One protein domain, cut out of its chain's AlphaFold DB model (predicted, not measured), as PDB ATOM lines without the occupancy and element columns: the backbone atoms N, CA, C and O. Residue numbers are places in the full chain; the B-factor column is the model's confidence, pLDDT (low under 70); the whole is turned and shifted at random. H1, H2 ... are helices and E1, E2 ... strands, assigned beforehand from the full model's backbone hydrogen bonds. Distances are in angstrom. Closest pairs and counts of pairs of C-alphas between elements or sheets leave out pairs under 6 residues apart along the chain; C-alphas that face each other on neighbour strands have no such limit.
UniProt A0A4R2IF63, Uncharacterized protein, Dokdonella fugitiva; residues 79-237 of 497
ATOM      1  N   ALA A  79      86.163 175.444 179.013       95.56
ATOM      2  CA  ALA A  79      86.480 174.048 178.732       95.56
ATOM      3  C   ALA A  79      87.447 173.916 177.550       95.56
ATOM      4  O   ALA A  79      87.587 174.825 176.730       95.56
ATOM      5  N   SER A  80      88.106 172.761 177.471       96.25
ATOM      6  CA  SER A  80      89.070 172.422 176.426       96.25
ATOM      7  C   SER A  80      88.722 171.098 175.761       96.25
ATOM      8  O   SER A  80      88.237 170.185 176.426       96.25
ATOM      9  N   ALA A  81      89.039 170.979 174.478       96.38
ATOM     10  CA  ALA A  81      88.966 169.731 173.727       96.38
ATOM     11  C   ALA A  81      90.195 169.587 172.826       96.38
ATOM     12  O   ALA A  81      90.801 170.582 172.423       96.38
ATOM     13  N   GLU A  82      90.551 168.352 172.490       96.62
ATOM     14  CA  GLU A  82      91.582 168.080 171.494       96.62
ATOM     15  C   GLU A  82      90.920 167.779 170.150       96.62
ATOM     16  O   GLU A  82      90.122 166.851 170.013       96.62
ATOM     17  N   GLY A  83      91.217 168.613 169.160       96.25
ATOM     18  CA  GLY A  83      90.756 168.442 167.798       96.25
ATOM     19  C   GLY A  83      91.766 167.705 166.928       96.25
ATOM     20  O   GLY A  83      92.980 167.792 167.115       96.25
ATOM     21  N   ARG A  84      91.245 167.028 165.906       95.69
ATOM     22  CA  ARG A  84      92.009 166.405 164.827       95.69
ATOM     23  C   ARG A  84      91.606 167.006 163.487       95.69
ATOM     24  O   ARG A  84      90.423 167.051 163.154       95.69
ATOM     25  N   ILE A  85      92.592 167.414 162.696       95.44
ATOM     26  CA  ILE A  85      92.385 167.858 161.312       95.44
ATOM     27  C   ILE A  85      91.925 166.653 160.478       95.44
ATOM     28  O   ILE A  85      92.636 165.654 160.383       95.44
ATOM     29  N   VAL A  86      90.724 166.736 159.900       94.75
ATOM     30  CA  VAL A  86      90.134 165.683 159.047       94.75
ATOM     31  C   VAL A  86      90.098 166.060 157.568       94.75
ATOM     32  O   VAL A  86      89.982 165.183 156.721       94.75
ATOM     33  N   ASP A  87      90.193 167.350 157.262       94.75
ATOM     34  CA  ASP A  87      90.323 167.886 155.909       94.75
ATOM     35  C   ASP A  87      91.113 169.196 155.991       94.75
ATOM     36  O   ASP A  87      90.975 169.922 156.979       94.75
ATOM     37  N   ALA A  88      91.942 169.495 154.997       95.00
ATOM     38  CA  ALA A  88      92.661 170.762 154.924       95.00
ATOM     39  C   ALA A  88      93.062 171.091 153.486       95.00
ATOM     40  O   ALA A  88      93.316 170.200 152.674       95.00
ATOM     41  N   TRP A  89      93.108 172.382 153.178       95.06
ATOM     42  CA  TRP A  89      93.485 172.895 151.869       95.06
ATOM     43  C   TRP A  89      94.023 174.321 151.970       95.06
ATOM     44  O   TRP A  89      93.750 175.047 152.927       95.06
ATOM     45  N   LEU A  90      94.747 174.740 150.939       94.06
ATOM     46  CA  LEU A  90      95.042 176.142 150.681       94.06
ATOM     47  C   LEU A  90      93.971 176.691 149.727       94.06
ATOM     48  O   LEU A  90      93.853 176.247 148.584       94.06
ATOM     49  N   ALA A  91      93.152 177.624 150.198       93.94
ATOM     50  CA  ALA A  91      92.200 178.350 149.367       93.94
ATOM     51  C   ALA A  91      92.949 179.443 148.600       93.94
ATOM     52  O   ALA A  91      93.465 180.379 149.212       93.94
ATOM     53  N   LEU A  92      93.021 179.313 147.277       93.06
ATOM     54  CA  LEU A  92      93.690 180.263 146.396       93.06
ATOM     55  C   LEU A  92      92.640 181.083 145.641       93.06
ATOM     56  O   LEU A  92      91.792 180.530 144.943       93.06
ATOM     57  N   ASP A  93      92.701 182.400 145.810       90.31
ATOM     58  CA  ASP A  93      91.702 183.352 145.324       90.31
ATOM     59  C   ASP A  93      92.375 184.538 144.619       90.31
ATOM     60  O   ASP A  93      93.314 185.138 145.154       90.31
ATOM     61  N   PHE A  94      91.884 184.882 143.431       90.12
ATOM     62  CA  PHE A  94      92.234 186.085 142.679       90.12
ATOM     63  C   PHE A  94      91.049 186.491 141.801       90.12
ATOM     64  O   PHE A  94      90.295 185.643 141.341       90.12
ATOM     65  N   ASP A  95      90.889 187.785 141.527       87.81
ATOM     66  CA  ASP A  95      89.806 188.247 140.656       87.81
ATOM     67  C   ASP A  95      90.148 187.967 139.184       87.81
ATOM     68  O   ASP A  95      90.847 188.743 138.525       87.81
ATOM     69  N   ALA A  96      89.639 186.848 138.662       88.81
ATOM     70  CA  ALA A  96      89.832 186.446 137.271       88.81
ATOM     71  C   ALA A  96      89.298 187.483 136.261       88.81
ATOM     72  O   ALA A  96      89.844 187.609 135.164       88.81
ATOM     73  N   ALA A  97      88.257 188.249 136.614       86.75
ATOM     74  CA  ALA A  97      87.697 189.275 135.736       86.75
ATOM     75  C   ALA A  97      88.579 190.530 135.703       86.75
ATOM     76  O   ALA A  97      88.819 191.084 134.628       86.75
ATOM     77  N   ALA A  98      89.105 190.958 136.855       84.62
ATOM     78  CA  ALA A  98      90.063 192.061 136.927       84.62
ATOM     79  C   ALA A  98      91.427 191.703 136.312       84.62
ATOM     80  O   ALA A  98      92.150 192.595 135.853       84.62
ATOM     81  N   GLN A  99      91.768 190.412 136.278       83.69
ATOM     82  CA  GLN A  99      93.005 189.929 135.679       83.69
ATOM     83  C   GLN A  99      93.041 190.156 134.158       83.69
ATOM     84  O   GLN A  99      94.070 190.586 133.628       83.69
ATOM     85  N   GLY A 100      91.925 189.932 133.456       80.69
ATOM     86  CA  GLY A 100      91.864 190.033 131.992       80.69
ATOM     87  C   GLY A 100      92.932 189.161 131.318       80.69
ATOM     88  O   GLY A 100      93.198 188.054 131.776       80.69
ATOM     89  N   ASP A 101      93.599 189.685 130.287       77.94
ATOM     90  CA  ASP A 101      94.681 188.983 129.567       77.94
ATOM     91  C   ASP A 101      96.058 189.100 130.260       77.94
ATOM     92  O   ASP A 101      97.095 188.749 129.689       77.94
ATOM     93  N   ARG A 102      96.125 189.665 131.474       67.69
ATOM     94  CA  ARG A 102      97.404 189.871 132.169       67.69
ATOM     95  C   ARG A 102      97.944 188.535 132.672       67.69
ATOM     96  O   ARG A 102      97.291 187.857 133.454       67.69
ATOM     97  N   GLY A 103      99.188 188.204 132.326       69.62
ATOM     98  CA  GLY A 103      99.805 186.937 132.738       69.62
ATOM     99  C   GLY A 103     100.073 186.794 134.245       69.62
ATOM    100  O   GLY A 103     100.060 185.678 134.744       69.62
ATOM    101  N   ASN A 104     100.294 187.888 134.992       82.50
ATOM    102  CA  ASN A 104     100.702 187.824 136.409       82.50
ATOM    103  C   ASN A 104      99.521 187.621 137.365       82.50
ATOM    104  O   ASN A 104      99.116 188.560 138.052       82.50
ATOM    105  N   TRP A 105      98.934 186.430 137.377       86.75
ATOM    106  CA  TRP A 105      97.841 186.101 138.297       86.75
ATOM    107  C   TRP A 105      98.323 185.987 139.750       86.75
ATOM    108  O   TRP A 105      97.562 186.266 140.672       86.75
ATOM    109  N   ALA A 106      99.596 185.633 139.961       84.81
ATOM    110  CA  ALA A 106     100.172 185.420 141.284       84.81
ATOM    111  C   ALA A 106     100.240 186.710 142.116       84.81
ATOM    112  O   ALA A 106      99.877 186.692 143.282       84.81
ATOM    113  N   GLY A 107     100.626 187.847 141.526       82.50
ATOM    114  CA  GLY A 107     100.740 189.125 142.250       82.50
ATOM    115  C   GLY A 107      99.473 189.574 143.010       82.50
ATOM    116  O   GLY A 107      99.567 189.926 144.191       82.50
ATOM    117  N   PRO A 108      98.284 189.584 142.379       82.88
ATOM    118  CA  PRO A 108      97.032 189.883 143.071       82.88
ATOM    119  C   PRO A 108      96.451 188.680 143.827       82.88
ATOM    120  O   PRO A 108      95.514 188.864 144.607       82.88
ATOM    121  N   ALA A 109      96.977 187.469 143.627       88.38
ATOM    122  CA  ALA A 109      96.462 186.287 144.295       88.38
ATOM    123  C   ALA A 109      96.692 186.327 145.803       88.38
ATOM    124  O   ALA A 109      97.613 186.950 146.352       88.38
ATOM    125  N   ARG A 110      95.787 185.638 146.486       88.31
ATOM    126  CA  ARG A 110      95.782 185.486 147.927       88.31
ATOM    127  C   ARG A 110      95.538 184.027 148.265       88.31
ATOM    128  O   ARG A 110      94.646 183.400 147.703       88.31
ATOM    129  N   ALA A 111      96.310 183.518 149.206       90.25
ATOM    130  CA  ALA A 111      96.212 182.157 149.695       90.25
ATOM    131  C   ALA A 111      95.747 182.168 151.155       90.25
ATOM    132  O   ALA A 111      96.135 183.038 151.927       90.25
ATOM    133  N   THR A 112      94.866 181.249 151.533       91.88
ATOM    134  CA  THR A 112      94.350 181.130 152.904       91.88
ATOM    135  C   THR A 112      94.337 179.667 153.305       91.88
ATOM    136  O   THR A 112      93.704 178.852 152.637       91.88
ATOM    137  N   HIS A 113      95.023 179.311 154.387       93.88
ATOM    138  CA  HIS A 113      94.932 177.962 154.943       93.88
ATOM    139  C   HIS A 113      93.538 177.728 155.496       93.88
ATOM    140  O   HIS A 113      93.051 178.540 156.277       93.88
ATOM    141  N   CYS A 114      92.912 176.617 155.138       95.38
ATOM    142  CA  CYS A 114      91.622 176.207 155.669       95.38
ATOM    143  C   CYS A 114      91.696 174.753 156.134       95.38
ATOM    144  O   CYS A 114      92.261 173.905 155.449       95.38
ATOM    145  N   ALA A 115      91.123 174.461 157.297       96.38
ATOM    146  CA  ALA A 115      91.106 173.128 157.881       96.38
ATOM    147  C   ALA A 115      89.751 172.843 158.526       96.38
ATOM    148  O   ALA A 115      89.182 173.693 159.211       96.38
ATOM    149  N   VAL A 116      89.248 171.625 158.342       97.06
ATOM    150  CA  VAL A 116      88.115 171.089 159.094       97.06
ATOM    151  C   VAL A 116      88.665 170.242 160.226       97.06
ATOM    152  O   VAL A 116      89.371 169.258 160.004       97.06
ATOM    153  N   VAL A 117      88.297 170.608 161.445       97.50
ATOM    154  CA  VAL A 117      88.727 169.945 162.670       97.50
ATOM    155  C   VAL A 117      87.537 169.212 163.269       97.50
ATOM    156  O   VAL A 117      86.480 169.807 163.486       97.50
ATOM    157  N   ALA A 118      87.715 167.918 163.514       96.81
ATOM    158  CA  ALA A 118      86.781 167.094 164.265       96.81
ATOM    159  C   ALA A 118      87.243 166.992 165.722       96.81
ATOM    160  O   ALA A 118      88.438 166.837 165.968       96.81
ATOM    161  N   TYR A 119      86.317 167.077 166.669       96.31
ATOM    162  CA  TYR A 119      86.610 167.003 168.098       96.31
ATOM    163  C   TYR A 119      85.456 166.340 168.853       96.31
ATOM    164  O   TYR A 119      84.289 166.446 168.471       96.31
ATOM    165  N   GLU A 120      85.810 165.635 169.921       94.69
ATOM    166  CA  GLU A 120      84.900 164.832 170.739       94.69
ATOM    167  C   GLU A 120      84.861 165.368 172.174       94.69
ATOM    168  O   GLU A 120      85.777 166.069 172.615       94.69
ATOM    169  N   GLY A 121      83.791 165.053 172.902       90.69
ATOM    170  CA  GLY A 121      83.621 165.436 174.301       90.69
ATOM    171  C   GLY A 121      82.323 164.898 174.895       90.69
ATOM    172  O   GLY A 121      81.631 164.088 174.284       90.69
ATOM    173  N   GLU A 122      81.971 165.359 176.096       89.06
ATOM    174  CA  GLU A 122      80.828 164.837 176.871       89.06
ATOM    175  C   GLU A 122      79.445 165.145 176.256       89.06
ATOM    176  O   GLU A 122      78.420 164.683 176.751       89.06
ATOM    177  N   TRP A 123      79.398 165.910 175.162       88.38
ATOM    178  CA  TRP A 123      78.179 166.325 174.458       88.38
ATOM    179  C   TRP A 123      77.651 165.304 173.434       88.38
ATOM    180  O   TRP A 123      76.680 165.599 172.737       88.38
ATOM    181  N   GLY A 124      78.245 164.111 173.341       87.94
ATOM    182  CA  GLY A 124      77.771 163.031 172.472       87.94
ATOM    183  C   GLY A 124      78.555 162.933 171.167       87.94
ATOM    184  O   GLY A 124      79.748 162.643 171.194       87.94
ATOM    185  N   ASP A 125      77.880 163.117 170.028       89.25
ATOM    186  CA  ASP A 125      78.476 162.883 168.708       89.25
ATOM    187  C   ASP A 125      79.677 163.810 168.419       89.25
ATOM    188  O   ASP A 125      79.678 164.977 168.840       89.25
ATOM    189  N   PRO A 126      80.688 163.337 167.658       92.50
ATOM    190  CA  PRO A 126      81.819 164.161 167.250       92.50
ATOM    191  C   PRO A 126      81.361 165.414 166.497       92.50
ATOM    192  O   PRO A 126      80.654 165.338 165.487       92.50
ATOM    193  N   LEU A 127      81.812 166.580 166.953       96.31
ATOM    194  CA  LEU A 127      81.533 167.856 166.305       96.31
ATOM    195  C   LEU A 127      82.619 168.178 165.281       96.31
ATOM    196  O   LEU A 127      83.766 167.744 165.391       96.31
ATOM    197  N   ARG A 128      82.255 168.959 164.259       96.88
ATOM    198  CA  ARG A 128      83.172 169.420 163.213       96.88
ATOM    199  C   ARG A 128      83.049 170.919 163.026       96.88
ATOM    200  O   ARG A 128      81.942 171.447 162.947       96.88
ATOM    201  N   ARG A 129      84.186 171.590 162.886       96.88
ATOM    202  CA  ARG A 129      84.245 173.027 162.616       96.88
ATOM    203  C   ARG A 129      85.347 173.327 161.618       96.88
ATOM    204  O   ARG A 129      86.397 172.691 161.655       96.88
ATOM    205  N   ALA A 130      85.082 174.254 160.709       96.94
ATOM    206  CA  ALA A 130      86.090 174.760 159.799       96.94
ATOM    207  C   ALA A 130      86.734 176.015 160.368       96.94
ATOM    208  O   ALA A 130      86.055 176.873 160.931       96.94
ATOM    209  N   TYR A 131      88.037 176.121 160.156       96.31
ATOM    210  CA  TYR A 131      88.819 177.312 160.417       96.31
ATOM    211  C   TYR A 131      89.521 177.704 159.126       96.31
ATOM    212  O   TYR A 131      90.069 176.837 158.451       96.31
ATOM    213  N   CYS A 132      89.516 178.987 158.788       93.62
ATOM    214  CA  CYS A 132      90.338 179.559 157.730       93.62
ATOM    215  C   CYS A 132      91.203 180.667 158.332       93.62
ATOM    216  O   CYS A 132      90.701 181.498 159.084       93.62
ATOM    217  N   GLY A 133      92.506 180.604 158.070       90.31
ATOM    218  CA  GLY A 133      93.534 181.428 158.689       90.31
ATOM    219  C   GLY A 133      93.735 182.783 158.023       90.31
ATOM    220  O   GLY A 133      92.834 183.357 157.412       90.31
ATOM    221  N   ASN A 134      94.956 183.297 158.147       84.75
ATOM    222  CA  ASN A 134      95.331 184.568 157.548       84.75
ATOM    223  C   ASN A 134      95.308 184.495 156.015       84.75
ATOM    224  O   ASN A 134      95.669 183.491 155.402       84.75
ATOM    225  N   ARG A 135      94.902 185.608 155.398       83.88
ATOM    226  CA  ARG A 135      94.943 185.790 153.949       83.88
ATOM    227  C   ARG A 135      96.334 186.280 153.558       83.88
ATOM    228  O   ARG A 135      96.664 187.437 153.803       83.88
ATOM    229  N   LEU A 136      97.133 185.391 152.989       84.00
ATOM    230  CA  LEU A 136      98.541 185.595 152.671       84.00
ATOM    231  C   LEU A 136      98.706 186.038 151.216       84.00
ATOM    232  O   LEU A 136      98.024 185.541 150.317       84.00
ATOM    233  N   ASN A 137      99.609 186.986 150.991       81.69
ATOM    234  CA  ASN A 137      99.962 187.442 149.653       81.69
ATOM    235  C   ASN A 137     100.825 186.396 148.957       81.69
ATOM    236  O   ASN A 137     101.795 185.899 149.530       81.69
ATOM    237  N   VAL A 138     100.516 186.122 147.694       82.44
ATOM    238  CA  VAL A 138     101.389 185.327 146.836       82.44
ATOM    239  C   VAL A 138     102.375 186.299 146.184       82.44
ATOM    240  O   VAL A 138     102.089 186.906 145.158       82.44
ATOM    241  N   HIS A 139     103.546 186.512 146.791       69.69
ATOM    242  CA  HIS A 139     104.560 187.463 146.290       69.69
ATOM    243  C   HIS A 139     105.326 186.948 145.050       69.69
ATOM    244  O   HIS A 139     106.489 187.280 144.837       69.69
ATOM    245  N   GLY A 140     104.664 186.140 144.223       67.56
ATOM    246  CA  GLY A 140     105.241 185.341 143.147       67.56
ATOM    247  C   GLY A 140     104.925 183.860 143.338       67.56
ATOM    248  O   GLY A 140     104.693 183.401 144.458       67.56
ATOM    249  N   GLU A 141     104.915 183.100 142.244       61.00
ATOM    250  CA  GLU A 141     104.574 181.670 142.265       61.00
ATOM    251  C   GLU A 141     105.543 180.854 143.150       61.00
ATOM    252  O   GLU A 141     105.140 179.846 143.725       61.00
ATOM    253  N   GLU A 142     106.771 181.351 143.351       67.12
ATOM    254  CA  GLU A 142     107.810 180.841 144.269       67.12
ATOM    255  C   GLU A 142     107.322 180.690 145.722       67.12
ATOM    256  O   GLU A 142     107.807 179.850 146.473       67.12
ATOM    257  N   THR A 143     106.375 181.537 146.142       73.81
ATOM    258  CA  THR A 143     105.896 181.569 147.531       73.81
ATOM    259  C   THR A 143     104.853 180.497 147.816       73.81
ATOM    260  O   THR A 143     104.686 180.103 148.965       73.81
ATOM    261  N   LEU A 144     104.174 179.974 146.790       79.75
ATOM    262  CA  LEU A 144     103.108 178.987 146.973       79.75
ATOM    263  C   LEU A 144     103.591 177.680 147.615       79.75
ATOM    264  O   LEU A 144     102.914 177.236 148.539       79.75
ATOM    265  N   PRO A 145     104.733 177.077 147.214       79.31
ATOM    266  CA  PRO A 145     105.291 175.933 147.930       79.31
ATOM    267  C   PRO A 145     105.496 176.217 149.421       79.31
ATOM    268  O   PRO A 145     105.056 175.434 150.254       79.31
ATOM    269  N   MET A 146     106.063 177.378 149.766       79.81
ATOM    270  CA  MET A 146     106.276 177.762 151.167       79.81
ATOM    271  C   MET A 146     104.960 177.878 151.939       79.81
ATOM    272  O   MET A 146     104.892 177.486 153.097       79.81
ATOM    273  N   LEU A 147     103.912 178.405 151.301       81.94
ATOM    274  CA  LEU A 147     102.589 178.502 151.911       81.94
ATOM    275  C   LEU A 147     101.937 177.128 152.077       81.94
ATOM    276  O   LEU A 147     101.289 176.885 153.084       81.94
ATOM    277  N   VAL A 148     102.103 176.216 151.122       82.12
ATOM    278  CA  VAL A 148     101.606 174.836 151.237       82.12
ATOM    279  C   VAL A 148     102.286 174.086 152.386       82.12
ATOM    280  O   VAL A 148     101.619 173.312 153.074       82.12
ATOM    281  N   ASP A 149     103.577 174.344 152.594       75.69
ATOM    282  CA  ASP A 149     104.409 173.697 153.610       75.69
ATOM    283  C   ASP A 149     104.315 174.371 154.999       75.69
ATOM    284  O   ASP A 149     104.833 173.833 155.980       75.69
ATOM    285  N   ASP A 150     103.651 175.530 155.108       75.62
ATOM    286  CA  ASP A 150     103.488 176.250 156.374       75.62
ATOM    287  C   ASP A 150     102.669 175.426 157.382       75.62
ATOM    288  O   ASP A 150     101.672 174.785 157.051       75.62
ATOM    289  N   VAL A 151     103.090 175.455 158.644       78.62
ATOM    290  CA  VAL A 151     102.545 174.629 159.732       78.62
ATOM    291  C   VAL A 151     101.571 175.391 160.626       78.62
ATOM    292  O   VAL A 151     101.124 174.860 161.646       78.62
ATOM    293  N   ALA A 152     101.240 176.641 160.287       86.81
ATOM    294  CA  ALA A 152     100.343 177.470 161.079       86.81
ATOM    295  C   ALA A 152      99.321 178.236 160.225       86.81
ATOM    296  O   ALA A 152      99.650 178.855 159.223       86.81
ATOM    297  N   MET A 153      98.063 178.255 160.676       89.12
ATOM    298  CA  MET A 153      96.992 179.057 160.056       89.12
ATOM    299  C   MET A 153      97.035 180.523 160.509       89.12
ATOM    300  O   MET A 153      96.599 181.440 159.812       89.12
ATOM    301  N   ALA A 154      97.480 180.712 161.747       87.62
ATOM    302  CA  ALA A 154      97.598 181.965 162.473       87.62
ATOM    303  C   ALA A 154      98.588 181.739 163.635       87.62
ATOM    304  O   ALA A 154      98.878 180.582 163.962       87.62
ATOM    305  N   PRO A 155      99.097 182.793 164.300       85.94
ATOM    306  CA  PRO A 155     100.000 182.627 165.438       85.94
ATOM    307  C   PRO A 155      99.437 181.664 166.498       85.94
ATOM    308  O   PRO A 155      98.387 181.915 167.086       85.94
ATOM    309  N   GLY A 156     100.129 180.541 166.720       88.69
ATOM    310  CA  GLY A 156      99.737 179.505 167.685       88.69
ATOM    311  C   GLY A 156      98.588 178.579 167.255       88.69
ATOM    312  O   GLY A 156      98.188 177.728 168.046       88.69
ATOM    313  N   VAL A 157      98.058 178.708 166.033       92.88
ATOM    314  CA  VAL A 157      97.005 177.829 165.493       92.88
ATOM    315  C   VAL A 157      97.626 176.854 164.488       92.88
ATOM    316  O   VAL A 157      98.044 177.300 163.418       92.88
ATOM    317  N   PRO A 158      97.700 175.547 164.797       93.25
ATOM    318  CA  PRO A 158      98.410 174.582 163.964       93.25
ATOM    319  C   PRO A 158      97.689 174.318 162.639       93.25
ATOM    320  O   PRO A 158      96.463 174.340 162.562       93.25
ATOM    321  N   PHE A 159      98.463 174.008 161.605       92.62
ATOM    322  CA  PHE A 159      98.003 173.553 160.300       92.62
ATOM    323  C   PHE A 159      98.825 172.341 159.861       92.62
ATOM    324  O   PHE A 159     100.022 172.256 160.128       92.62
ATOM    325  N   ALA A 160      98.179 171.395 159.185       91.88
ATOM    326  CA  ALA A 160      98.855 170.311 158.494       91.88
ATOM    327  C   ALA A 160      97.947 169.746 157.405       91.88
ATOM    328  O   ALA A 160      96.740 169.585 157.612       91.88
ATOM    329  N   MET A 161      98.542 169.393 156.268       92.06
ATOM    330  CA  MET A 161      97.831 168.688 155.207       92.06
ATOM    331  C   MET A 161      97.426 167.279 155.682       92.06
ATOM    332  O   MET A 161      98.236 166.597 156.322       92.06
ATOM    333  N   PRO A 162      96.200 166.810 155.376       92.12
ATOM    334  CA  PRO A 162      95.772 165.460 155.714       92.12
ATOM    335  C   PRO A 162      96.674 164.413 155.071       92.12
ATOM    336  O   PRO A 162      97.300 164.650 154.034       92.12
ATOM    337  N   ARG A 163      96.704 163.228 155.679       91.56
ATOM    338  CA  ARG A 163      97.463 162.095 155.154       91.56
ATOM    339  C   ARG A 163      96.571 161.148 154.375       91.56
ATOM    340  O   ARG A 163      95.426 160.918 154.760       91.56
ATOM    341  N   ASP A 164      97.111 160.572 153.310       91.38
ATOM    342  CA  ASP A 164      96.478 159.438 152.648       91.38
ATOM    343  C   ASP A 164      96.635 158.143 153.468       91.38
ATOM    344  O   ASP A 164      97.250 158.107 154.537       91.38
ATOM    345  N   THR A 165      96.092 157.041 152.952       89.88
ATOM    346  CA  THR A 165      96.163 155.717 153.592       89.88
ATOM    347  C   THR A 165      97.584 155.163 153.717       89.88
ATOM    348  O   THR A 165      97.812 154.225 154.479       89.88
ATOM    349  N   ARG A 166      98.553 155.727 152.988       90.69
ATOM    350  CA  ARG A 166      99.975 155.358 153.039       90.69
ATOM    351  C   ARG A 166     100.733 156.188 154.079       90.69
ATOM    352  O   ARG A 166     101.866 155.858 154.435       90.69
ATOM    353  N   GLY A 167     100.093 157.225 154.620       89.69
ATOM    354  CA  GLY A 167     100.663 158.135 155.603       89.69
ATOM    355  C   GLY A 167     101.399 159.321 154.982       89.69
ATOM    356  O   GLY A 167     102.090 160.027 155.713       89.69
ATOM    357  N   PHE A 168     101.278 159.558 153.674       90.94
ATOM    358  CA  PHE A 168     101.872 160.735 153.039       90.94
ATOM    359  C   PHE A 168     100.954 161.932 153.157       90.94
ATOM    360  O   PHE A 168      99.742 161.778 153.019       90.94
ATOM    361  N   ALA A 169     101.529 163.115 153.368       90.56
ATOM    362  CA  ALA A 169     100.763 164.345 153.260       90.56
ATOM    363  C   ALA A 169     100.190 164.461 151.839       90.56
ATOM    364  O   ALA A 169     100.854 164.103 150.866       90.56
ATOM    365  N   VAL A 170      98.960 164.955 151.725       91.69
ATOM    366  CA  VAL A 170      98.312 165.244 150.442       91.69
ATOM    367  C   VAL A 170      98.107 166.750 150.356       91.69
ATOM    368  O   VAL A 170      97.045 167.246 150.753       91.69
ATOM    369  N   PRO A 171      99.112 167.498 149.866       91.25
ATOM    370  CA  PRO A 171      98.933 168.904 149.554       91.25
ATOM    371  C   PRO A 171      97.674 169.085 148.716       91.25
ATOM    372  O   PRO A 171      97.422 168.313 147.789       91.25
ATOM    373  N   THR A 172      96.853 170.061 149.085       92.75
ATOM    374  CA  THR A 172      95.592 170.328 148.401       92.75
ATOM    375  C   THR A 172      95.400 171.827 148.238       92.75
ATOM    376  O   THR A 172      95.449 172.570 149.218       92.75
ATOM    377  N   ILE A 173      95.134 172.266 147.009       93.44
ATOM    378  CA  ILE A 173      94.691 173.625 146.698       93.44
ATOM    379  C   ILE A 173      93.261 173.569 146.178       93.44
ATOM    380  O   ILE A 173      92.915 172.703 145.371       93.44
ATOM    381  N   ARG A 174      92.435 174.514 146.627       94.81
ATOM    382  CA  ARG A 174      91.099 174.751 146.074       94.81
ATOM    383  C   ARG A 174      91.049 176.145 145.470       94.81
ATOM    384  O   ARG A 174      91.510 177.098 146.094       94.81
ATOM    385  N   LEU A 175      90.480 176.244 144.273       94.38
ATOM    386  CA  LEU A 175      90.277 177.494 143.540       94.38
ATOM    387  C   LEU A 175      88.819 177.597 143.119       94.38
ATOM    388  O   LEU A 175      88.208 176.570 142.836       94.38
ATOM    389  N   GLY A 176      88.268 178.803 143.021       93.81
ATOM    390  CA  GLY A 176      86.951 178.974 142.413       93.81
ATOM    391  C   GLY A 176      86.941 178.564 140.932       93.81
ATOM    392  O   GLY A 176      87.976 178.443 140.268       93.81
ATOM    393  N   ALA A 177      85.748 178.280 140.408       92.69
ATOM    394  CA  ALA A 177      85.595 177.774 139.044       92.69
ATOM    395  C   ALA A 177      86.066 178.775 137.970       92.69
ATOM    396  O   ALA A 177      86.598 178.362 136.939       92.69
ATOM    397  N   ALA A 178      85.880 180.079 138.201       92.19
ATOM    398  CA  ALA A 178      86.295 181.121 137.263       92.19
ATOM    399  C   ALA A 178      87.825 181.249 137.215       92.19
ATOM    400  O   ALA A 178      88.408 181.337 136.138       92.19
ATOM    401  N   GLU A 179      88.469 181.181 138.375       92.94
ATOM    402  CA  GLU A 179      89.915 181.239 138.557       92.94
ATOM    403  C   GLU A 179      90.586 180.020 137.918       92.94
ATOM    404  O   GLU A 179      91.539 180.155 137.150       92.94
ATOM    405  N   ALA A 180      90.041 178.826 138.157       93.69
ATOM    406  CA  ALA A 180      90.524 177.599 137.532       93.69
ATOM    407  C   ALA A 180      90.367 177.631 136.001       93.69
ATOM    408  O   ALA A 180      91.301 177.289 135.272       93.69
ATOM    409  N   ALA A 181      89.214 178.087 135.497       93.44
ATOM    410  CA  ALA A 181      88.994 178.260 134.063       93.44
ATOM    411  C   ALA A 181      89.979 179.269 133.454       93.44
ATOM    412  O   ALA A 181      90.519 179.022 132.374       93.44
ATOM    413  N   TRP A 182      90.261 180.364 134.163       93.69
ATOM    414  CA  TRP A 182      91.244 181.355 133.741       93.69
ATOM    415  C   TRP A 182      92.644 180.737 133.641       93.69
ATOM    416  O   TRP A 182      93.261 180.816 132.579       93.69
ATOM    417  N   LEU A 183      93.115 180.034 134.678       93.00
ATOM    418  CA  LEU A 183      94.446 179.403 134.683       93.00
ATOM    419  C   LEU A 183      94.628 178.380 133.555       93.00
ATOM    420  O   LEU A 183      95.725 178.230 133.023       93.00
ATOM    421  N   LYS A 184      93.559 177.674 133.181       93.69
ATOM    422  CA  LYS A 184      93.571 176.693 132.085       93.69
ATOM    423  C   LYS A 184      93.585 177.325 130.698       93.69
ATOM    424  O   LYS A 184      93.996 176.674 129.742       93.69
ATOM    425  N   ALA A 185      93.098 178.556 130.572       92.94
ATOM    426  CA  ALA A 185      92.998 179.253 129.295       92.94
ATOM    427  C   ALA A 185      94.222 180.131 128.989       92.94
ATOM    428  O   ALA A 185      94.458 180.451 127.825       92.94
ATOM    429  N   HIS A 186      94.997 180.512 130.006       91.94
ATOM    430  CA  HIS A 186      96.080 181.485 129.871       91.94
ATOM    431  C   HIS A 186      97.461 180.839 130.020       91.94
ATOM    432  O   HIS A 186      97.604 179.864 130.763       91.94
ATOM    433  N   PRO A 187      98.491 181.367 129.333       89.25
ATOM    434  CA  PRO A 187      99.866 180.920 129.522       89.25
ATOM    435  C   PRO A 187     100.370 181.280 130.931       89.25
ATOM    436  O   PRO A 187      99.851 182.211 131.553       89.25
ATOM    437  N   PRO A 188     101.392 180.572 131.442       85.56
ATOM    438  CA  PRO A 188     101.996 180.914 132.724       85.56
ATOM    439  C   PRO A 188     102.655 182.297 132.690       85.56
ATOM    440  O   PRO A 188     103.079 182.780 131.636       85.56
ATOM    441  N   PHE A 189     102.758 182.934 133.859       77.44
ATOM    442  CA  PHE A 189     103.362 184.261 133.972       77.44
ATOM    443  C   PHE A 189     104.867 184.236 133.688       77.44
ATOM    444  O   PHE A 189     105.394 185.106 132.991       77.44
ATOM    445  N   SER A 190     105.561 183.252 134.263       72.94
ATOM    446  CA  SER A 190     107.009 183.139 134.170       72.94
ATOM    447  C   SER A 190     107.432 182.605 132.804       72.94
ATOM    448  O   SER A 190     106.969 181.560 132.341       72.94
ATOM    449  N   GLY A 191     108.397 183.283 132.178       66.50
ATOM    450  CA  GLY A 191     109.028 182.803 130.948       66.50
ATOM    451  C   GLY A 191     109.802 181.490 131.124       66.50
ATOM    452  O   GLY A 191     110.093 180.836 130.123       66.50
ATOM    453  N   PHE A 192     110.132 181.095 132.360       67.94
ATOM    454  CA  PHE A 192     110.683 179.767 132.652       67.94
ATOM    455  C   PHE A 192     109.593 178.697 132.572       67.94
ATOM    456  O   PHE A 192     109.755 177.719 131.847       67.94
ATOM    457  N   ASP A 193     108.441 178.934 133.195       71.31
ATOM    458  CA  ASP A 193     107.318 177.992 133.162       71.31
ATOM    459  C   ASP A 193     106.744 177.809 131.771       71.31
ATOM    460  O   ASP A 193     106.363 176.702 131.402       71.31
ATOM    461  N   ALA A 194     106.736 178.873 130.968       72.06
ATOM    462  CA  ALA A 194     106.287 178.818 129.583       72.06
ATOM    463  C   ALA A 194     107.110 177.842 128.716       72.06
ATOM    464  O   ALA A 194     106.659 177.457 127.638       72.06
ATOM    465  N   ARG A 195     108.309 177.424 129.162       74.50
ATOM    466  CA  ARG A 195     109.127 176.412 128.465       74.50
ATOM    467  C   ARG A 195     108.635 174.990 128.707       74.50
ATOM    468  O   ARG A 195     108.805 174.139 127.839       74.50
ATOM    469  N   VAL A 196     108.047 174.740 129.873       75.50
ATOM    470  CA  VAL A 196     107.693 173.395 130.354       75.50
ATOM    471  C   VAL A 196     106.184 173.175 130.447       75.50
ATOM    472  O   VAL A 196     105.729 172.033 130.455       75.50
ATOM    473  N   SER A 197     105.402 174.254 130.463       83.50
ATOM    474  CA  SER A 197     103.950 174.256 130.627       83.50
ATOM    475  C   SER A 197     103.281 175.180 129.615       83.50
ATOM    476  O   SER A 197     103.750 176.282 129.339       83.50
ATOM    477  N   ARG A 198     102.146 174.735 129.062       87.31
ATOM    478  CA  ARG A 198     101.362 175.529 128.098       87.31
ATOM    479  C   ARG A 198     100.400 176.494 128.776       87.31
ATOM    480  O   ARG A 198     100.068 177.522 128.195       87.31
ATOM    481  N   THR A 199      99.943 176.140 129.971       90.88
ATOM    482  CA  THR A 199      98.937 176.891 130.719       90.88
ATOM    483  C   THR A 199      99.455 177.238 132.111       90.88
ATOM    484  O   THR A 199     100.314 176.537 132.655       90.88
ATOM    485  N   ALA A 200      98.932 178.310 132.703       89.94
ATOM    486  CA  ALA A 200      99.211 178.671 134.089       89.94
ATOM    487  C   ALA A 200      98.747 177.569 135.057       89.94
ATOM    488  O   ALA A 200      99.369 177.343 136.092       89.94
ATOM    489  N   TRP A 201      97.698 176.829 134.690       90.94
ATOM    490  CA  TRP A 201      97.237 175.649 135.415       90.94
ATOM    491  C   TRP A 201      98.287 174.535 135.459       90.94
ATOM    492  O   TRP A 201      98.577 174.003 136.530       90.94
ATOM    493  N   ASP A 202      98.876 174.194 134.314       88.06
ATOM    494  CA  ASP A 202      99.907 173.154 134.239       88.06
ATOM    495  C   ASP A 202     101.174 173.580 134.989       88.06
ATOM    496  O   ASP A 202     101.754 172.772 135.716       88.06
ATOM    497  N   ALA A 203     101.546 174.860 134.895       87.56
ATOM    498  CA  ALA A 203     102.673 175.416 135.640       87.56
ATOM    499  C   ALA A 203     102.441 175.355 137.157       87.56
ATOM    500  O   ALA A 203     103.317 174.913 137.901       87.56
ATOM    501  N   LEU A 204     101.238 175.724 137.619       87.69
ATOM    502  CA  LEU A 204     100.849 175.609 139.025       87.69
ATOM    503  C   LEU A 204     100.909 174.154 139.503       87.69
ATOM    504  O   LEU A 204     101.437 173.880 140.581       87.69
ATOM    505  N   ARG A 205     100.393 173.216 138.696       87.31
ATOM    506  CA  ARG A 205     100.458 171.782 139.003       87.31
ATOM    507  C   ARG A 205     101.892 171.312 139.137       87.31
ATOM    508  O   ARG A 205     102.182 170.657 140.128       87.31
ATOM    509  N   LEU A 206     102.752 171.651 138.180       83.19
ATOM    510  CA  LEU A 206     104.146 171.224 138.156       83.19
ATOM    511  C   LEU A 206     104.927 171.772 139.354       83.19
ATOM    512  O   LEU A 206     105.631 171.022 140.021       83.19
ATOM    513  N   ARG A 207     104.765 173.062 139.657       82.25
ATOM    514  CA  ARG A 207     105.491 173.739 140.741       82.25
ATOM    515  C   ARG A 207     105.204 173.156 142.122       82.25
ATOM    516  O   ARG A 207     106.073 173.149 142.987       82.25
ATOM    517  N   LEU A 208     103.976 172.700 142.332       83.38
ATOM    518  CA  LEU A 208     103.527 172.150 143.608       83.38
ATOM    519  C   LEU A 208     103.607 170.621 143.662       83.38
ATOM    520  O   LEU A 208     103.360 170.031 144.713       83.38
ATOM    521  N   ASP A 209     103.987 169.977 142.556       83.94
ATOM    522  CA  ASP A 209     104.220 168.538 142.489       83.94
ATOM    523  C   ASP A 209     105.573 168.195 143.136       83.94
ATOM    524  O   ASP A 209     106.580 167.950 142.466       83.94
ATOM    525  N   ARG A 210     105.589 168.218 144.476       86.19
ATOM    526  CA  ARG A 210     106.744 167.916 145.341       86.19
ATOM    527  C   ARG A 210     106.535 166.593 146.102       86.19
ATOM    528  O   ARG A 210     106.416 166.593 147.331       86.19
ATOM    529  N   PRO A 211     106.455 165.436 145.411       88.19
ATOM    530  CA  PRO A 211     106.054 164.177 146.037       88.19
ATOM    531  C   PRO A 211     107.028 163.705 147.121       88.19
ATOM    532  O   PRO A 211     106.589 163.103 148.101       88.19
ATOM    533  N   LEU A 212     108.329 163.995 146.989       89.19
ATOM    534  CA  LEU A 212     109.302 163.685 148.034       89.19
ATOM    535  C   LEU A 212     109.049 164.488 149.315       89.19
ATOM    536  O   LEU A 212     109.035 163.906 150.396       89.19
ATOM    537  N   ASP A 213     108.820 165.797 149.207       88.31
ATOM    538  CA  ASP A 213     108.570 166.654 150.372       88.31
ATOM    539  C   ASP A 213     107.289 166.244 151.093       88.31
ATOM    540  O   ASP A 213     107.303 166.034 152.306       88.31
ATOM    541  N   ALA A 214     106.215 166.000 150.339       88.00
ATOM    542  CA  ALA A 214     104.954 165.500 150.877       88.00
ATOM    543  C   ALA A 214     105.118 164.140 151.587       88.00
ATOM    544  O   ALA A 214     104.527 163.897 152.648       88.00
ATOM    545  N   ALA A 215     105.953 163.254 151.032       89.69
ATOM    546  CA  ALA A 215     106.230 161.959 151.636       89.69
ATOM    547  C   ALA A 215     107.055 162.079 152.925       89.69
ATOM    548  O   ALA A 215     106.710 161.466 153.940       89.69
ATOM    549  N   LEU A 216     108.114 162.894 152.914       89.44
ATOM    550  CA  LEU A 216     108.948 163.136 154.088       89.44
ATOM    551  C   LEU A 216     108.155 163.825 155.199       89.44
ATOM    552  O   LEU A 216     108.212 163.368 156.340       89.44
ATOM    553  N   ALA A 217     107.378 164.863 154.885       84.94
ATOM    554  CA  ALA A 217     106.536 165.565 155.851       84.94
ATOM    555  C   ALA A 217     105.501 164.621 156.490       84.94
ATOM    556  O   ALA A 217     105.310 164.626 157.707       84.94
ATOM    557  N   GLY A 218     104.884 163.750 155.684       87.25
ATOM    558  CA  GLY A 218     103.921 162.758 156.165       87.25
ATOM    559  C   GLY A 218     104.527 161.697 157.088       87.25
ATOM    560  O   GLY A 218     103.901 161.312 158.071       87.25
ATOM    561  N   TRP A 219     105.742 161.221 156.809       89.50
ATOM    562  CA  TRP A 219     106.352 160.124 157.574       89.50
ATOM    563  C   TRP A 219     107.235 160.559 158.743       89.50
ATOM    564  O   TRP A 219     107.407 159.773 159.669       89.50
ATOM    565  N   SER A 220     107.814 161.760 158.708       85.19
ATOM    566  CA  SER A 220     108.816 162.188 159.700       85.19
ATOM    567  C   SER A 220     108.248 162.917 160.917       85.19
ATOM    568  O   SER A 220     108.946 163.046 161.920       85.19
ATOM    569  N   ALA A 221     106.997 163.372 160.856       81.94
ATOM    570  CA  ALA A 221     106.321 164.039 161.963       81.94
ATOM    571  C   ALA A 221     104.956 163.385 162.233       81.94
ATOM    572  O   ALA A 221     104.357 162.831 161.310       81.94
ATOM    573  N   PRO A 222     104.413 163.426 163.461       84.62
ATOM    574  CA  PRO A 222     102.998 163.146 163.703       84.62
ATOM    575  C   PRO A 222     102.113 164.292 163.183       84.62
ATOM    576  O   PRO A 222     102.593 165.402 162.960       84.62
ATOM    577  N   MET A 223     100.815 164.038 162.983       87.81
ATOM    578  CA  MET A 223      99.866 165.137 162.762       87.81
ATOM    579  C   MET A 223      99.806 165.991 164.034       87.81
ATOM    580  O   MET A 223      99.713 165.414 165.120       87.81
ATOM    581  N   PRO A 224      99.858 167.330 163.933       90.06
ATOM    582  CA  PRO A 224      99.765 168.179 165.108       90.06
ATOM    583  C   PRO A 224      98.388 168.024 165.763       90.06
ATOM    584  O   PRO A 224      97.362 167.981 165.079       90.06
ATOM    585  N   ALA A 225      98.374 167.968 167.094       91.06
ATOM    586  CA  ALA A 225      97.150 168.134 167.866       91.06
ATOM    587  C   ALA A 225      96.578 169.535 167.616       91.06
ATOM    588  O   ALA A 225      97.334 170.500 167.483       91.06
ATOM    589  N   PHE A 226      95.253 169.659 167.575       96.00
ATOM    590  CA  PHE A 226      94.580 170.938 167.375       96.00
ATOM    591  C   PHE A 226      93.862 171.342 168.672       96.00
ATOM    592  O   PHE A 226      92.700 170.980 168.863       96.00
ATOM    593  N   PRO A 227      94.529 172.040 169.609       97.12
ATOM    594  CA  PRO A 227      93.930 172.375 170.895       97.12
ATOM    595  C   PRO A 227      92.792 173.382 170.713       97.12
ATOM    596  O   PRO A 227      92.968 174.444 170.107       97.12
ATOM    597  N   LEU A 228      91.626 173.062 171.266       97.44
ATOM    598  CA  LEU A 228      90.422 173.882 171.215       97.44
ATOM    599  C   LEU A 228      90.033 174.351 172.615       97.44
ATOM    600  O   LEU A 228      90.121 173.598 173.583       97.44
ATOM    601  N   ALA A 229      89.544 175.582 172.695       97.06
ATOM    602  CA  ALA A 229      88.805 176.105 173.830       97.06
ATOM    603  C   ALA A 229      87.339 176.289 173.420       97.06
ATOM    604  O   ALA A 229      87.046 176.672 172.284       97.06
ATOM    605  N   LEU A 230      86.414 176.020 174.336       96.31
ATOM    606  CA  LEU A 230      84.978 176.073 174.064       96.31
ATOM    607  C   LEU A 230      84.188 176.566 175.274       96.31
ATOM    608  O   LEU A 230      84.603 176.398 176.425       96.31
ATOM    609  N   ASP A 231      83.037 177.178 174.998       95.94
ATOM    610  CA  ASP A 231      82.015 177.453 176.003       95.94
ATOM    611  C   ASP A 231      81.271 176.143 176.309       95.94
ATOM    612  O   ASP A 231      80.693 175.557 175.393       95.94
ATOM    613  N   PRO A 232      81.242 175.657 177.566       93.88
ATOM    614  CA  PRO A 232      80.516 174.435 177.915       93.88
ATOM    615  C   PRO A 232      79.027 174.458 177.536       93.88
ATOM    616  O   PRO A 232      78.404 173.405 177.427       93.88
ATOM    617  N   ARG A 233      78.435 175.649 177.366       94.44
ATOM    618  CA  ARG A 233      77.032 175.827 176.960       94.44
ATOM    619  C   ARG A 233      76.834 175.820 175.444       94.44
ATOM    620  O   ARG A 233      75.704 175.645 175.002       94.44
ATOM    621  N   ASP A 234      77.901 176.020 174.676       94.19
ATOM    622  CA  ASP A 234      77.905 176.002 173.213       94.19
ATOM    623  C   ASP A 234      79.186 175.319 172.689       94.19
ATOM    624  O   ASP A 234      80.100 175.979 172.182       94.19
ATOM    625  N   PRO A 235      79.289 173.981 172.814       93.56
ATOM    626  CA  PRO A 235      80.479 173.250 172.383       93.56
ATOM    627  C   PRO A 235      80.709 173.332 170.867       93.56
ATOM    628  O   PRO A 235      81.850 173.238 170.425       93.56
ATOM    629  N   ALA A 236      79.661 173.569 170.067       93.75
ATOM    630  CA  ALA A 236      79.770 173.752 168.617       93.75
ATOM    631  C   ALA A 236      80.505 175.049 168.230       93.75
ATOM    632  O   ALA A 236      81.038 175.161 167.117       93.75
ATOM    633  N   GLY A 237      80.560 176.014 169.150       93.19
ATOM    634  CA  GLY A 237      81.288 177.273 169.046       93.19
ATOM    635  C   GLY A 237      82.787 177.185 169.345       93.19
ATOM    636  O   GLY A 237      83.408 178.230 169.508       93.19
TER     637      GLY A 237
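Overview. This is residues 79 to 237 of the 497 residues of an uncharacterized protein of Dokdonella fugitiva (UniProt A0A4R2IF63). A long, strongly twisted sheet makes much of the length of this domain, and the helices H1, H3, H4 and H5 at one end of it add to that length: in the sheet E1, E2 and E3 run side by side, E5 pairs beside E1 near the end with these helices and E6 near the other. The helices H1, H3, H4 and H5 gather at the E5 end, E7 lies at the E6 end, H2 lies over one face of the sheet, and H6 is set off from the sheet, touching no other helix. The 159 printed residues hold six named helices and seven named strands, in the order E1 H1 E2 E3 H2 E4 E5 H3 H4 H5 H6 E6 E7, and the class is mixed, helices and strands. The sheet is branched and mixed, with E5 parallel to E1 and its other neighbour pairs antiparallel. The whole is only just compact, close to loose, with a radius of gyration of the C-alphas of 17.8 A, and its elongated outline spans 56 by 34 by 25 A.

Arrangement. Start at E1, residues 79 to 93, which bends by 73 degrees at residue 82. On one side of it find E2, residues 110 to 119, antiparallel at 149 degrees, with N 91 and O 112 within hydrogen-bond range at 2.8 A. E2 forms a hairpin with E3, residues 127 to 137, at 162 degrees; look at N 115 and O 131, 2.8 A. On the other side of E1, E5, residues 172 to 176, is parallel beside residues 89 to 92, with N 90 and O 172 at 2.9 A. On that same side E6, residues 226 to 231, is antiparallel beside residues 79 to 84, with N 83 and O 226 at 2.8 A. H2, residues 143 to 149, is on the sheet at a height of 8.7 A, over E2 and only just over E1, with 3 C-alphas falling on E1. On the local plane it stands at 0 degrees to E2, along the strands. H3, residues 177 to 185, only grazes the sheet with residues 178 to 183. The hub is H5, residues 200 to 208: it touches H3 about perpendicular at 83 degrees, and the closest C-alphas, of Leu 183 and Trp 201, are 4.7 A apart. H5 only just touches H2, with 3 pairs of C-alphas within 8 A, the closest those of Pro 145 and Leu 208 at 6.0 A. H4, residues 193 to 196, and H5 touch only at the corner, and only just, with 3 such pairs, the closest Asp 193 and Ala 203 at 5.9 A. H1, residues 96 to 99, only just touches H3, also with 3 pairs, the closest Ala 96 and Glu 179 at 5.4 A. H6, residues 211 to 220, is apart from H5. E4, residues 152 to 154, and E7, residues 234 to 237, pair with no named strand. In H2, H3, H5 and H6 every O i to N i+4 pair is within hydrogen-bond range; H1 and H4 are too short for such a pair, and of their single O i to N i+3 pairs that of H4 is within range and that of H1 is not.

Along the chain. Find C-alpha 79 at (86.480, 174.048, 178.732); from there E1 runs 35.1 A to C-alpha 93 at (91.702, 183.352, 145.324). E2 is 28.9 A long and E3 31.6 A. E6 measures 16.6 A, H6 14.1 A and E5 13.6 A. E7 ends at C-alpha 237, at (81.288, 177.273, 169.046).

Size, cuts and confidence. The two C-alphas farthest apart, those of Arg 195 and Arg 233, are 58.2 A apart. The printed part has no cut, and its one long link is residues 155 to 171, between E4 and E5. Look for pLDDT under 70 at residues 102 to 103, 139 to 142 and 191 to 192; the mean of the printed part is 88.1.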